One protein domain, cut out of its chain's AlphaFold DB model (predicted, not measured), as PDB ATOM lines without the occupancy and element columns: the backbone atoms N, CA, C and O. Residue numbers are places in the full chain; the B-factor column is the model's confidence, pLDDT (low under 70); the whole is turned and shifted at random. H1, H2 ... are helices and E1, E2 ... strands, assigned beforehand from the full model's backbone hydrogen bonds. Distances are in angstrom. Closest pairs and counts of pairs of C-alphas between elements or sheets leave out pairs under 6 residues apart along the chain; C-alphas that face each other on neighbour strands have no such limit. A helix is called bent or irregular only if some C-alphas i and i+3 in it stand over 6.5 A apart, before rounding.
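What this domain is: This is residues 24 to 123 of the 245 residues of an uncharacterized protein of Rhodopirellula maiorica SM1 (UniProt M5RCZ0). Look first for a small three-stranded sheet of E2, E1 and E3, with five helices gathered round its E3 side and one of its ends. Kinked H1 packs beside E3 with residues 34 to 44 and is crossed by H5, while the loop of the E1 and E2 hairpin, round Gly 90, reaches to one end of the longest axis, and the first residues of H1 reach to the other. The printed part has 100 residues, in the order H1 H2 H3 H4 E1 E2 E3 H5; the sheet runs E2 E1 E3, antiparallel throughout, and the class is mixed, helices and strands. It is compact, with a radius of gyration of the C-alphas of 13.0 A and spans of 44 by 30 by 21 A.

How they stand to each other: Begin at inner strand E1, residues 80 to 85. Edge strand E3, residues 107 to 111, is its antiparallel neighbour; look for N 81 and O 110, 2.8 A apart, within hydrogen-bond range. Edge strand E2, residues 96 to 98, forms a hairpin with E1, with N 84 and O 97 at 2.9 A. H1, residues 24 to 45, only grazes the sheet with residues 34 to 44; its closest C-alphas to E3 are Leu 37 and Leu 111, 6.1 A. H1 is irregular, C-alphas 29 and 32 being 7.7 A apart, with a kink of 59 degrees near residue 32. H5, residues 113 to 121, touches H1 residues 31 to 41 alone at a steep tilt of 53 degrees, opposite ways, the C-alphas of Leu 34 and Ala 119 coming closest at 6.0 A. H2, residues 51 to 54, touches H1 at Ala 44 and Ser 51, closest C-alphas 4.6 A; its height over the sheet is 8.0 A. H3, residues 58 to 63, stands at the sheet's level and only just touches H1, with 3 pairs of C-alphas within 8 A, the closest Gly 33 and Leu 61 at 5.2 A. H4, residues 68 to 76, grazes the sheet; its closest C-alphas to E1 are Leu 74 and Val 80, 5.8 A. O i to N i+4 pairs are within range throughout H3, H4 and H5, and in 16 of 18 in H1; H2 is too short for one.

Where its parts are: Find C-alpha 24 at (-18.570, -20.733, -16.095); from there H1 runs 28.3 A to residue 45. E1 covers 15.3 A from C-alpha 80 at (-16.448, -15.794, -35.279), and E3 13.7 A. H4 measures 12.2 A; H5, 12.9 A, ends at C-alpha 121, (-8.618, -20.334, -22.362).

The domain as a whole: The C-alphas farthest apart, Asp 24 and Gly 90, are 44.3 A apart. The printed part has no cut and no long link. Confidence is under 70 at residues 24 to 28, 63 to 65, 89, 101 and 121 to 123.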
ATOM      1  N   ASP A  24     -18.700 -19.283 -15.938       60.72
ATOM      2  CA  ASP A  24     -18.570 -20.733 -16.095       60.72
ATOM      3  C   ASP A  24     -19.756 -21.299 -16.877       60.72
ATOM      4  O   ASP A  24     -19.596 -22.182 -17.721       60.72
ATOM      5  N   TRP A  25     -20.950 -20.721 -16.697       64.56
ATOM      6  CA  TRP A  25     -22.124 -21.099 -17.484       64.56
ATOM      7  C   TRP A  25     -21.997 -20.715 -18.966       64.56
ATOM      8  O   TRP A  25     -22.558 -21.412 -19.813       64.56
ATOM      9  N   ILE A  26     -21.266 -19.639 -19.299       62.78
ATOM     10  CA  ILE A  26     -21.004 -19.244 -20.694       62.78
ATOM     11  C   ILE A  26     -20.064 -20.270 -21.325       62.78
ATOM     12  O   ILE A  26     -20.325 -20.740 -22.432       62.78
ATOM     13  N   TRP A  27     -19.016 -20.675 -20.603       64.81
ATOM     14  CA  TRP A  27     -18.090 -21.698 -21.077       64.81
ATOM     15  C   TRP A  27     -18.758 -23.051 -21.276       64.81
ATOM     16  O   TRP A  27     -18.698 -23.595 -22.378       64.81
ATOM     17  N   ALA A  28     -19.457 -23.551 -20.257       64.19
ATOM     18  CA  ALA A  28     -20.168 -24.825 -20.324       64.19
ATOM     19  C   ALA A  28     -21.209 -24.845 -21.456       64.19
ATOM     20  O   ALA A  28     -21.386 -25.858 -22.126       64.19
ATOM     21  N   ARG A  29     -21.874 -23.709 -21.712       74.19
ATOM     22  CA  ARG A  29     -22.849 -23.568 -22.799       74.19
ATOM     23  C   ARG A  29     -22.214 -23.584 -24.189       74.19
ATOM     24  O   ARG A  29     -22.813 -24.119 -25.117       74.19
ATOM     25  N   LEU A  30     -21.050 -22.956 -24.356       79.94
ATOM     26  CA  LEU A  30     -20.417 -22.780 -25.667       79.94
ATOM     27  C   LEU A  30     -19.404 -23.879 -26.011       79.94
ATOM     28  O   LEU A  30     -18.955 -23.942 -27.155       79.94
ATOM     29  N   GLN A  31     -19.038 -24.731 -25.050       78.50
ATOM     30  CA  GLN A  31     -17.914 -25.665 -25.138       78.50
ATOM     31  C   GLN A  31     -17.943 -26.565 -26.381       78.50
ATOM     32  O   GLN A  31     -16.932 -26.668 -27.084       78.50
ATOM     33  N   ASP A  32     -19.077 -27.197 -26.675       70.50
ATOM     34  CA  ASP A  32     -19.178 -28.156 -27.778       70.50
ATOM     35  C   ASP A  32     -19.122 -27.455 -29.142       70.50
ATOM     36  O   ASP A  32     -18.351 -27.849 -30.026       70.50
ATOM     37  N   GLY A  33     -19.846 -26.343 -29.302       74.38
ATOM     38  CA  GLY A  33     -19.782 -25.537 -30.524       74.38
ATOM     39  C   GLY A  33     -18.416 -24.890 -30.749       74.38
ATOM     40  O   GLY A  33     -17.909 -24.905 -31.872       74.38
ATOM     41  N   LEU A  34     -17.775 -24.374 -29.695       82.25
ATOM     42  CA  LEU A  34     -16.416 -23.830 -29.776       82.25
ATOM     43  C   LEU A  34     -15.387 -24.918 -30.074       82.25
ATOM     44  O   LEU A  34     -14.443 -24.663 -30.816       82.25
ATOM     45  N   SER A  35     -15.589 -26.142 -29.584       79.62
ATOM     46  CA  SER A  35     -14.736 -27.282 -29.929       79.62
ATOM     47  C   SER A  35     -14.827 -27.628 -31.417       79.62
ATOM     48  O   SER A  35     -13.790 -27.806 -32.057       79.62
ATOM     49  N   LEU A  36     -16.033 -27.657 -31.999       76.38
ATOM     50  CA  LEU A  36     -16.211 -27.872 -33.443       76.38
ATOM     51  C   LEU A  36     -15.547 -26.771 -34.276       76.38
ATOM     52  O   LEU A  36     -14.820 -27.047 -35.232       76.38
ATOM     53  N   LEU A  37     -15.761 -25.521 -33.880       85.12
ATOM     54  CA  LEU A  37     -15.163 -24.354 -34.515       85.12
ATOM     55  C   LEU A  37     -13.625 -24.356 -34.408       85.12
ATOM     56  O   LEU A  37     -12.939 -24.037 -35.381       85.12
ATOM     57  N   ALA A  38     -13.074 -24.780 -33.267       79.69
ATOM     58  CA  ALA A  38     -11.635 -24.898 -33.036       79.69
ATOM     59  C   ALA A  38     -10.994 -26.016 -33.865       79.69
ATOM     60  O   ALA A  38      -9.873 -25.849 -34.350       79.69
ATOM     61  N   ILE A  39     -11.692 -27.137 -34.070       77.06
ATOM     62  CA  ILE A  39     -11.246 -28.198 -34.985       77.06
ATOM     63  C   ILE A  39     -11.163 -27.653 -36.416       77.06
ATOM     64  O   ILE A  39     -10.126 -27.812 -37.061       77.06
ATOM     65  N   GLY A  40     -12.205 -26.956 -36.886       73.31
ATOM     66  CA  GLY A  40     -12.213 -26.328 -38.212       73.31
ATOM     67  C   GLY A  40     -11.062 -25.333 -38.396       73.31
ATOM     68  O   GLY A  40     -10.356 -25.380 -39.404       73.31
ATOM     69  N   TYR A  41     -10.803 -24.497 -37.386       82.12
ATOM     70  CA  TYR A  41      -9.671 -23.567 -37.391       82.12
ATOM     71  C   TYR A  41      -8.322 -24.294 -37.504       82.12
ATOM     72  O   TYR A  41      -7.499 -23.934 -38.339       82.12
ATOM     73  N   ARG A  42      -8.102 -25.364 -36.727       80.50
ATOM     74  CA  ARG A  42      -6.850 -26.141 -36.773       80.50
ATOM     75  C   ARG A  42      -6.637 -26.833 -38.117       80.50
ATOM     76  O   ARG A  42      -5.512 -26.836 -38.608       80.50
ATOM     77  N   TYR A  43      -7.687 -27.390 -38.725       73.81
ATOM     78  CA  TYR A  43      -7.581 -27.970 -40.067       73.81
ATOM     79  C   TYR A  43      -7.252 -26.920 -41.123       73.81
ATOM     80  O   TYR A  43      -6.385 -27.170 -41.959       73.81
ATOM     81  N   ALA A  44      -7.856 -25.733 -41.040       81.06
ATOM     82  CA  ALA A  44      -7.503 -24.615 -41.906       81.06
ATOM     83  C   ALA A  44      -6.036 -24.191 -41.732       81.06
ATOM     84  O   ALA A  44      -5.341 -24.008 -42.723       81.06
ATOM     85  N   SER A  45      -5.538 -24.080 -40.496       79.88
ATOM     86  CA  SER A  45      -4.139 -23.712 -40.230       79.88
ATOM     87  C   SER A  45      -3.126 -24.772 -40.674       79.88
ATOM     88  O   SER A  45      -1.984 -24.434 -40.966       79.88
ATOM     89  N   ALA A  46      -3.523 -26.046 -40.700       72.00
ATOM     90  CA  ALA A  46      -2.669 -27.158 -41.115       72.00
ATOM     91  C   ALA A  46      -2.709 -27.436 -42.632       72.00
ATOM     92  O   ALA A  46      -1.979 -28.310 -43.099       72.00
ATOM     93  N   SER A  47      -3.553 -26.727 -43.389       73.12
ATOM     94  CA  SER A  47      -3.794 -26.972 -44.817       73.12
ATOM     95  C   SER A  47      -3.368 -25.779 -45.677       73.12
ATOM     96  O   SER A  47      -3.502 -24.635 -45.263       73.12
ATOM     97  N   ASP A  48      -2.948 -26.034 -46.920       74.88
ATOM     98  CA  ASP A  48      -2.673 -24.994 -47.938       74.88
ATOM     99  C   ASP A  48      -3.942 -24.583 -48.723       74.88
ATOM    100  O   ASP A  48      -3.902 -24.077 -49.842       74.88
ATOM    101  N   VAL A  49      -5.111 -24.872 -48.152       75.25
ATOM    102  CA  VAL A  49      -6.428 -24.660 -48.761       75.25
ATOM    103  C   VAL A  49      -7.075 -23.427 -48.133       75.25
ATOM    104  O   VAL A  49      -6.790 -23.079 -46.987       75.25
ATOM    105  N   ASN A  50      -7.970 -22.757 -48.865       79.31
ATOM    106  CA  ASN A  50      -8.736 -21.630 -48.334       79.31
ATOM    107  C   ASN A  50      -9.403 -22.011 -46.997       79.31
ATOM    108  O   ASN A  50     -10.194 -22.948 -46.926       79.31
ATOM    109  N   SER A  51      -9.123 -21.245 -45.943       79.94
ATOM    110  CA  SER A  51      -9.629 -21.497 -44.590       79.94
ATOM    111  C   SER A  51     -11.158 -21.492 -44.478       79.94
ATOM    112  O   SER A  51     -11.703 -22.037 -43.519       79.94
ATOM    113  N   GLN A  52     -11.867 -20.902 -45.445       86.19
ATOM    114  CA  GLN A  52     -13.329 -20.937 -45.523       86.19
ATOM    115  C   GLN A  52     -13.881 -22.338 -45.829       86.19
ATOM    116  O   GLN A  52     -14.993 -22.645 -45.410       86.19
ATOM    117  N   GLU A  53     -13.101 -23.221 -46.460       82.50
ATOM    118  CA  GLU A  53     -13.494 -24.619 -46.723       82.50
ATOM    119  C   GLU A  53     -13.804 -25.391 -45.434       82.50
ATOM    120  O   GLU A  53     -14.633 -26.302 -45.425       82.50
ATOM    121  N   PHE A  54     -13.200 -24.973 -44.319       82.81
ATOM    122  CA  PHE A  54     -13.401 -25.555 -42.994       82.81
ATOM    123  C   PHE A  54     -14.396 -24.765 -42.128       82.81
ATOM    124  O   PHE A  54     -14.510 -25.024 -40.929       82.81
ATOM    125  N   ALA A  55     -15.136 -23.812 -42.709       88.31
ATOM    126  CA  ALA A  55     -16.216 -23.127 -42.008       88.31
ATOM    127  C   ALA A  55     -17.328 -24.123 -41.635       88.31
ATOM    128  O   ALA A  55     -17.780 -24.925 -42.465       88.31
ATOM    129  N   VAL A  56     -17.775 -24.057 -40.383       85.12
ATOM    130  CA  VAL A  56     -18.752 -24.980 -39.797       85.12
ATOM    131  C   VAL A  56     -20.156 -24.454 -40.060       85.12
ATOM    132  O   VAL A  56     -20.459 -23.299 -39.766       85.12
ATOM    133  N   ARG A  57     -21.034 -25.299 -40.608       86.75
ATOM    134  CA  ARG A  57     -22.433 -24.931 -40.867       86.75
ATOM    135  C   ARG A  57     -23.153 -24.594 -39.562       86.75
ATOM    136  O   ARG A  57     -23.004 -25.312 -38.577       86.75
ATOM    137  N   TYR A  58     -23.997 -23.565 -39.584       83.38
ATOM    138  CA  TYR A  58     -24.814 -23.141 -38.446       83.38
ATOM    139  C   TYR A  58     -25.638 -24.304 -37.892       83.38
ATOM    140  O   TYR A  58     -25.657 -24.520 -36.687       83.38
ATOM    141  N   LYS A  59     -26.203 -25.142 -38.770       77.19
ATOM    142  CA  LYS A  59     -26.907 -26.364 -38.368       77.19
ATOM    143  C   LYS A  59     -26.057 -27.291 -37.487       77.19
ATOM    144  O   LYS A  59     -26.566 -27.802 -36.501       77.19
ATOM    145  N   SER A  60     -24.776 -27.475 -37.803       72.12
ATOM    146  CA  SER A  60     -23.874 -28.313 -37.000       72.12
ATOM    147  C   SER A  60     -23.528 -27.679 -35.653       72.12
ATOM    148  O   SER A  60     -23.280 -28.389 -34.687       72.12
ATOM    149  N   LEU A  61     -23.558 -26.347 -35.559       70.88
ATOM    150  CA  LEU A  61     -23.436 -25.645 -34.281       70.88
ATOM    151  C   LEU A  61     -24.713 -25.777 -33.447       70.88
ATOM    152  O   LEU A  61     -24.616 -25.978 -32.241       70.88
ATOM    153  N   CYS A  62     -25.888 -25.767 -34.085       71.38
ATOM    154  CA  CYS A  62     -27.154 -26.106 -33.432       71.38
ATOM    155  C   CYS A  62     -27.167 -27.540 -32.906       71.38
ATOM    156  O   CYS A  62     -27.599 -27.779 -31.782       71.38
ATOM    157  N   GLU A  63     -26.648 -28.487 -33.690       64.00
ATOM    158  CA  GLU A  63     -26.462 -29.881 -33.271       64.00
ATOM    159  C   GLU A  63     -25.484 -30.004 -32.087       64.00
ATOM    160  O   GLU A  63     -25.597 -30.942 -31.303       64.00
ATOM    161  N   ALA A  64     -24.582 -29.030 -31.915       61.56
ATOM    162  CA  ALA A  64     -23.675 -28.894 -30.774       61.56
ATOM    163  C   ALA A  64     -24.205 -27.974 -29.656       61.56
ATOM    164  O   ALA A  64     -23.446 -27.562 -28.783       61.56
ATOM    165  N   GLY A  65     -25.492 -27.620 -29.680       62.72
ATOM    166  CA  GLY A  65     -26.159 -26.894 -28.596       62.72
ATOM    167  C   GLY A  65     -26.118 -25.364 -28.676       62.72
ATOM    168  O   GLY A  65     -26.742 -24.711 -27.835       62.72
ATOM    169  N   LEU A  66     -25.460 -24.775 -29.682       74.81
ATOM    170  CA  LEU A  66     -25.471 -23.324 -29.899       74.81
ATOM    171  C   LEU A  66     -26.766 -22.899 -30.587       74.81
ATOM    172  O   LEU A  66     -27.189 -23.492 -31.570       74.81
ATOM    173  N   ASN A  67     -27.379 -21.821 -30.121       75.25
ATOM    174  CA  ASN A  67     -28.514 -21.205 -30.798       75.25
ATOM    175  C   ASN A  67     -28.123 -19.875 -31.462       75.25
ATOM    176  O   ASN A  67     -26.979 -19.421 -31.408       75.25
ATOM    177  N   GLU A  68     -29.103 -19.221 -32.081       73.50
ATOM    178  CA  GLU A  68     -28.894 -17.946 -32.765       73.50
ATOM    179  C   GLU A  68     -28.368 -16.851 -31.824       73.50
ATOM    180  O   GLU A  68     -27.542 -16.034 -32.231       73.50
ATOM    181  N   CYS A  69     -28.807 -16.831 -30.561       70.94
ATOM    182  CA  CYS A  69     -28.336 -15.867 -29.568       70.94
ATOM    183  C   CYS A  69     -26.856 -16.081 -29.232       70.94
ATOM    184  O   CYS A  69     -26.116 -15.104 -29.160       70.94
ATOM    185  N   ASP A  70     -26.420 -17.333 -29.088       80.94
ATOM    186  CA  ASP A  70     -25.017 -17.676 -28.830       80.94
ATOM    187  C   ASP A  70     -24.128 -17.249 -29.999       80.94
ATOM    188  O   ASP A  70     -23.097 -16.603 -29.817       80.94
ATOM    189  N   VAL A  71     -24.567 -17.538 -31.225       80.69
ATOM    190  CA  VAL A  71     -23.858 -17.139 -32.444       80.69
ATOM    191  C   VAL A  71     -23.800 -15.621 -32.584       80.69
ATOM    192  O   VAL A  71     -22.744 -15.072 -32.899       80.69
ATOM    193  N   ARG A  72     -24.907 -14.918 -32.321       77.62
ATOM    194  CA  ARG A  72     -24.923 -13.450 -32.310       77.62
ATOM    195  C   ARG A  72     -23.969 -12.897 -31.269       77.62
ATOM    196  O   ARG A  72     -23.255 -11.945 -31.565       77.62
ATOM    197  N   TRP A  73     -23.919 -13.497 -30.086       82.50
ATOM    198  CA  TRP A  73     -22.973 -13.094 -29.061       82.50
ATOM    199  C   TRP A  73     -21.528 -13.276 -29.549       82.50
ATOM    200  O   TRP A  73     -20.785 -12.297 -29.570       82.50
ATOM    201  N   LEU A  74     -21.164 -14.450 -30.076       81.81
ATOM    202  CA  LEU A  74     -19.835 -14.708 -30.651       81.81
ATOM    203  C   LEU A  74     -19.464 -13.709 -31.764       81.81
ATOM    204  O   LEU A  74     -18.322 -13.256 -31.827       81.81
ATOM    205  N   LEU A  75     -20.422 -13.329 -32.618       83.44
ATOM    206  CA  LEU A  75     -20.232 -12.314 -33.663       83.44
ATOM    207  C   LEU A  75     -19.990 -10.918 -33.075       83.44
ATOM    208  O   LEU A  75     -19.120 -10.193 -33.548       83.44
ATOM    209  N   THR A  76     -20.731 -10.531 -32.030       78.75
ATOM    210  CA  THR A  76     -20.527  -9.231 -31.363       78.75
ATOM    211  C   THR A  76     -19.181  -9.127 -30.649       78.75
ATOM    212  O   THR A  76     -18.681  -8.015 -30.490       78.75
ATOM    213  N   GLN A  77     -18.601 -10.259 -30.238       81.62
ATOM    214  CA  GLN A  77     -17.283 -10.323 -29.602       81.62
ATOM    215  C   GLN A  77     -16.128 -10.480 -30.605       81.62
ATOM    216  O   GLN A  77     -14.984 -10.604 -30.183       81.62
ATOM    217  N   ASP A  78     -16.399 -10.484 -31.918       82.56
ATOM    218  CA  ASP A  78     -15.392 -10.738 -32.963       82.56
ATOM    219  C   ASP A  78     -14.710 -12.119 -32.833       82.56
ATOM    220  O   ASP A  78     -13.581 -12.326 -33.271       82.56
ATOM    221  N   PHE A  79     -15.384 -13.105 -32.228       91.12
ATOM    222  CA  PHE A  79     -14.843 -14.461 -32.064       91.12
ATOM    223  C   PHE A  79     -15.076 -15.345 -33.288       91.12
ATOM    224  O   PHE A  79     -14.310 -16.272 -33.556       91.12
ATOM    225  N   VAL A  80     -16.123 -15.061 -34.055       91.94
ATOM    226  CA  VAL A  80     -16.448 -15.794 -35.279       91.94
ATOM    227  C   VAL A  80     -16.718 -14.835 -36.428       91.94
ATOM    228  O   VAL A  80     -17.261 -13.752 -36.236       91.94
ATOM    229  N   GLU A  81     -16.392 -15.267 -37.640       91.94
ATOM    230  CA  GLU A  81     -16.846 -14.651 -38.882       91.94
ATOM    231  C   GLU A  81     -18.088 -15.376 -39.395       91.94
ATOM    232  O   GLU A  81     -18.129 -16.608 -39.418       91.94
ATOM    233  N   HIS A  82     -19.078 -14.610 -39.858       93.50
ATOM    234  CA  HIS A  82     -20.262 -15.150 -40.517       93.50
ATOM    235  C   HIS A  82     -20.066 -15.203 -42.036       93.50
ATOM    236  O   HIS A  82     -19.774 -14.200 -42.691       93.50
ATOM    237  N   LEU A  83     -20.287 -16.386 -42.597       91.12
ATOM    238  CA  LEU A  83     -20.242 -16.689 -44.019       91.12
ATOM    239  C   LEU A  83     -21.584 -17.282 -44.456       91.12
ATOM    240  O   LEU A  83     -22.265 -17.930 -43.669       91.12
ATOM    241  N   VAL A  84     -21.957 -17.095 -45.716       87.19
ATOM    242  CA  VAL A  84     -23.089 -17.790 -46.342       87.19
ATOM    243  C   VAL A  84     -22.537 -18.671 -47.448       87.19
ATOM    244  O   VAL A  84     -21.848 -18.167 -48.338       87.19
ATOM    245  N   GLU A  85     -22.823 -19.968 -47.365       85.75
ATOM    246  CA  GLU A  85     -22.413 -20.951 -48.364       85.75
ATOM    247  C   GLU A  85     -23.294 -20.847 -49.616       85.75
ATOM    248  O   GLU A  85     -24.520 -20.795 -49.532       85.75
ATOM    249  N   LEU A  86     -22.651 -20.787 -50.780       81.50
ATOM    250  CA  LEU A  86     -23.279 -20.664 -52.099       81.50
ATOM    251  C   LEU A  86     -22.978 -21.869 -52.999       81.50
ATOM    252  O   LEU A  86     -23.304 -21.833 -54.183       81.50
ATOM    253  N   THR A  87     -22.355 -22.914 -52.446       80.31
ATOM    254  CA  THR A  87     -21.925 -24.116 -53.167       80.31
ATOM    255  C   THR A  87     -23.105 -24.767 -53.891       80.31
ATOM    256  O   THR A  87     -24.101 -25.144 -53.267       80.31
ATOM    257  N   LEU A  88     -22.990 -24.915 -55.209       73.81
ATOM    258  CA  LEU A  88     -24.001 -25.537 -56.058       73.81
ATOM    259  C   LEU A  88     -23.657 -27.007 -56.356       73.81
ATOM    260  O   LEU A  88     -22.489 -27.402 -56.323       73.81
ATOM    261  N   PRO A  89     -24.656 -27.848 -56.687       65.31
ATOM    262  CA  PRO A  89     -24.399 -29.207 -57.151       65.31
ATOM    263  C   PRO A  89     -23.508 -29.203 -58.405       65.31
ATOM    264  O   PRO A  89     -23.916 -28.707 -59.453       65.31
ATOM    265  N   GLY A  90     -22.308 -29.775 -58.296       71.81
ATOM    266  CA  GLY A  90     -21.311 -29.819 -59.375       71.81
ATOM    267  C   GLY A  90     -20.095 -28.915 -59.158       71.81
ATOM    268  O   GLY A  90     -19.117 -29.059 -59.891       71.81
ATOM    269  N   ASP A  91     -20.116 -28.046 -58.143       73.44
ATOM    270  CA  ASP A  91     -18.937 -27.276 -57.750       73.44
ATOM    271  C   ASP A  91     -17.847 -28.202 -57.193       73.44
ATOM    272  O   ASP A  91     -18.108 -29.129 -56.422       73.44
ATOM    273  N   THR A  92     -16.598 -27.943 -57.579       78.62
ATOM    274  CA  THR A  92     -15.426 -28.715 -57.135       78.62
ATOM    275  C   THR A  92     -14.871 -28.254 -55.788       78.62
ATOM    276  O   THR A  92     -14.000 -28.918 -55.230       78.62
ATOM    277  N   ALA A  93     -15.353 -27.120 -55.280       74.88
ATOM    278  CA  ALA A  93     -14.908 -26.467 -54.056       74.88
ATOM    279  C   ALA A  93     -16.075 -25.693 -53.432       74.88
ATOM    280  O   ALA A  93     -17.005 -25.296 -54.142       74.88
ATOM    281  N   ARG A  94     -16.037 -25.460 -52.117       82.00
ATOM    282  CA  ARG A  94     -17.096 -24.692 -51.457       82.00
ATOM    283  C   ARG A  94     -16.934 -23.214 -51.790       82.00
ATOM    284  O   ARG A  94     -15.830 -22.668 -51.791       82.00
ATOM    285  N   SER A  95     -18.049 -22.539 -52.047       80.44
ATOM    286  CA  SER A  95     -18.059 -21.103 -52.332       80.44
ATOM    287  C   SER A  95     -18.809 -20.341 -51.247       80.44
ATOM    288  O   SER A  95     -19.822 -20.797 -50.716       80.44
ATOM    289  N   PHE A  96     -18.292 -19.163 -50.890       91.00
ATOM    290  CA  PHE A  96     -18.813 -18.380 -49.775       91.00
ATOM    291  C   PHE A  96     -18.878 -16.900 -50.105       91.00
ATOM    292  O   PHE A  96     -18.061 -16.358 -50.851       91.00
ATOM    293  N   ARG A  97     -19.807 -16.220 -49.440       89.19
ATOM    294  CA  ARG A  97     -19.797 -14.763 -49.299       89.19
ATOM    295  C   ARG A  97     -19.841 -14.372 -47.830       89.19
ATOM    296  O   ARG A  97     -20.313 -15.143 -46.998       89.19
ATOM    297  N   ALA A  98     -19.418 -13.147 -47.528       86.94
ATOM    298  CA  ALA A  98     -19.631 -12.570 -46.206       86.94
ATOM    299  C   ALA A  98     -21.133 -12.553 -45.874       86.94
ATOM    300  O   ALA A  98     -21.972 -12.139 -46.688       86.94
ATOM    301  N   GLY A  99     -21.461 -13.053 -44.688       83.56
ATOM    302  CA  GLY A  99     -22.816 -13.082 -44.170       83.56
ATOM    303  C   GLY A  99     -23.239 -11.723 -43.616       83.56
ATOM    304  O   GLY A  99     -22.427 -10.957 -43.100       83.56
ATOM    305  N   GLY A 100     -24.529 -11.411 -43.747       76.50
ATOM    306  CA  GLY A 100     -25.127 -10.225 -43.130       76.50
ATOM    307  C   GLY A 100     -25.520 -10.473 -41.671       76.50
ATOM    308  O   GLY A 100     -25.115 -11.459 -41.062       76.50
ATOM    309  N   ALA A 101     -26.371  -9.606 -41.121       69.38
ATOM    310  CA  ALA A 101     -26.880  -9.753 -39.752       69.38
ATOM    311  C   ALA A 101     -27.869 -10.926 -39.569       69.38
ATOM    312  O   ALA A 101     -28.098 -11.372 -38.446       69.38
ATOM    313  N   ALA A 102     -28.484 -11.403 -40.655       70.69
ATOM    314  CA  ALA A 102     -29.439 -12.507 -40.620       70.69
ATOM    315  C   ALA A 102     -28.715 -13.857 -40.682       70.69
ATOM    316  O   ALA A 102     -27.926 -14.074 -41.599       70.69
ATOM    317  N   ILE A 103     -29.018 -14.751 -39.740       75.75
ATOM    318  CA  ILE A 103     -28.546 -16.140 -39.730       75.75
ATOM    319  C   ILE A 103     -29.604 -16.997 -40.431       75.75
ATOM    320  O   ILE A 103     -30.790 -16.902 -40.117       75.75
ATOM    321  N   CYS A 104     -29.187 -17.804 -41.402       79.00
ATOM    322  CA  CYS A 104     -30.051 -18.666 -42.202       79.00
ATOM    323  C   CYS A 104     -29.501 -20.098 -42.268       79.00
ATOM    324  O   CYS A 104     -28.497 -20.439 -41.641       79.00
ATOM    325  N   THR A 105     -30.180 -20.970 -43.008       74.81
ATOM    326  CA  THR A 105     -29.818 -22.388 -43.148       74.81
ATOM    327  C   THR A 105     -28.462 -22.605 -43.819       74.81
ATOM    328  O   THR A 105     -27.785 -23.589 -43.532       74.81
ATOM    329  N   GLU A 106     -28.044 -21.664 -44.660       82.44
ATOM    330  CA  GLU A 106     -26.777 -21.660 -45.397       82.44
ATOM    331  C   GLU A 106     -25.657 -20.936 -44.635       82.44
ATOM    332  O   GLU A 106     -24.524 -20.845 -45.118       82.44
ATOM    333  N   SER A 107     -25.952 -20.398 -43.447       87.00
ATOM    334  CA  SER A 107     -24.953 -19.741 -42.611       87.00
ATOM    335  C   SER A 107     -23.872 -20.728 -42.185       87.00
ATOM    336  O   SER A 107     -24.150 -21.834 -41.725       87.00
ATOM    337  N   CYS A 108     -22.624 -20.298 -42.295       91.75
ATOM    338  CA  CYS A 108     -21.437 -20.976 -41.802       91.75
ATOM    339  C   CYS A 108     -20.641 -20.013 -40.926       91.75
ATOM    340  O   CYS A 108     -20.592 -18.815 -41.203       91.75
ATOM    341  N   LEU A 109     -19.994 -20.534 -39.889       94.44
ATOM    342  CA  LEU A 109     -19.119 -19.763 -39.017       94.44
ATOM    343  C   LEU A 109     -17.694 -20.302 -39.059       94.44
ATOM    344  O   LEU A 109     -17.466 -21.511 -39.148       94.44
ATOM    345  N   ARG A 110     -16.729 -19.395 -38.946       93.00
ATOM    346  CA  ARG A 110     -15.305 -19.710 -38.783       93.00
ATOM    347  C   ARG A 110     -14.760 -18.918 -37.605       93.00
ATOM    348  O   ARG A 110     -15.147 -17.768 -37.444       93.00
ATOM    349  N   LEU A 111     -13.850 -19.489 -36.819       91.38
ATOM    350  CA  LEU A 111     -13.152 -18.698 -35.801       91.38
ATOM    351  C   LEU A 111     -12.258 -17.642 -36.441       91.38
ATOM    352  O   LEU A 111     -11.589 -17.889 -37.451       91.38
ATOM    353  N   THR A 112     -12.226 -16.485 -35.792       90.25
ATOM    354  CA  THR A 112     -11.129 -15.530 -35.910       90.25
ATOM    355  C   THR A 112      -9.955 -15.998 -35.047       90.25
ATOM    356  O   THR A 112     -10.075 -16.911 -34.227       90.25
ATOM    357  N   GLU A 113      -8.804 -15.348 -35.191       85.75
ATOM    358  CA  GLU A 113      -7.676 -15.560 -34.278       85.75
ATOM    359  C   GLU A 113      -8.059 -15.243 -32.816       85.75
ATOM    360  O   GLU A 113      -7.723 -16.010 -31.913       85.75
ATOM    361  N   HIS A 114      -8.856 -14.189 -32.588       85.38
ATOM    362  CA  HIS A 114      -9.383 -13.839 -31.263       85.38
ATOM    363  C   HIS A 114     -10.295 -14.926 -30.685       85.38
ATOM    364  O   HIS A 114     -10.130 -15.324 -29.532       85.38
ATOM    365  N   GLY A 115     -11.229 -15.451 -31.481       87.25
ATOM    366  CA  GLY A 115     -12.123 -16.515 -31.028       87.25
ATOM    367  C   GLY A 115     -11.403 -17.830 -30.757       87.25
ATOM    368  O   GLY A 115     -11.787 -18.560 -29.845       87.25
ATOM    369  N   PHE A 116     -10.337 -18.131 -31.505       87.62
ATOM    370  CA  PHE A 116      -9.508 -19.300 -31.224       87.62
ATOM    371  C   PHE A 116      -8.745 -19.154 -29.905       87.62
ATOM    372  O   PHE A 116      -8.722 -20.096 -29.116       87.62
ATOM    373  N   ALA A 117      -8.177 -17.978 -29.623       83.50
ATOM    374  CA  ALA A 117      -7.541 -17.712 -28.333       83.50
ATOM    375  C   ALA A 117      -8.538 -17.866 -27.171       83.50
ATOM    376  O   ALA A 117      -8.228 -18.543 -26.191       83.50
ATOM    377  N   PHE A 118      -9.754 -17.331 -27.324       82.50
ATOM    378  CA  PHE A 118     -10.842 -17.524 -26.366       82.50
ATOM    379  C   PHE A 118     -11.144 -19.018 -26.156       82.50
ATOM    380  O   PHE A 118     -11.051 -19.501 -25.032       82.50
ATOM    381  N   ALA A 119     -11.380 -19.789 -27.228       80.56
ATOM    382  CA  ALA A 119     -11.655 -21.238 -27.181       80.56
ATOM    383  C   ALA A 119     -10.588 -22.070 -26.437       80.56
ATOM    384  O   ALA A 119     -10.880 -23.156 -25.936       80.56
ATOM    385  N   GLN A 120      -9.350 -21.580 -26.368       76.75
ATOM    386  CA  GLN A 120      -8.242 -22.256 -25.697       76.75
ATOM    387  C   GLN A 120      -8.143 -21.919 -24.198       76.75
ATOM    388  O   GLN A 120      -7.634 -22.741 -23.433       76.75
ATOM    389  N   GLN A 121      -8.650 -20.762 -23.765       69.50
ATOM    390  CA  GLN A 121      -8.618 -20.334 -22.362       69.50
ATOM    391  C   GLN A 121      -9.542 -21.186 -21.485       69.50
ATOM    392  O   GLN A 121      -9.072 -21.755 -20.507       69.50
ATOM    393  N   GLY A 122     -10.789 -21.425 -21.908       61.62
ATOM    394  CA  GLY A 122     -11.743 -22.263 -21.158       61.62
ATOM    395  C   GLY A 122     -11.341 -23.736 -21.002       61.62
ATOM    396  O   GLY A 122     -11.934 -24.463 -20.215       61.62
ATOM    397  N   ARG A 123     -10.321 -24.197 -21.738       58.50
ATOM    398  CA  ARG A 123      -9.720 -25.529 -21.554       58.50
ATOM    399  C   ARG A 123      -8.640 -25.567 -20.476       58.50
ATOM    400  O   ARG A 123      -8.303 -26.654 -20.017       58.50
TER     401      ARG A 123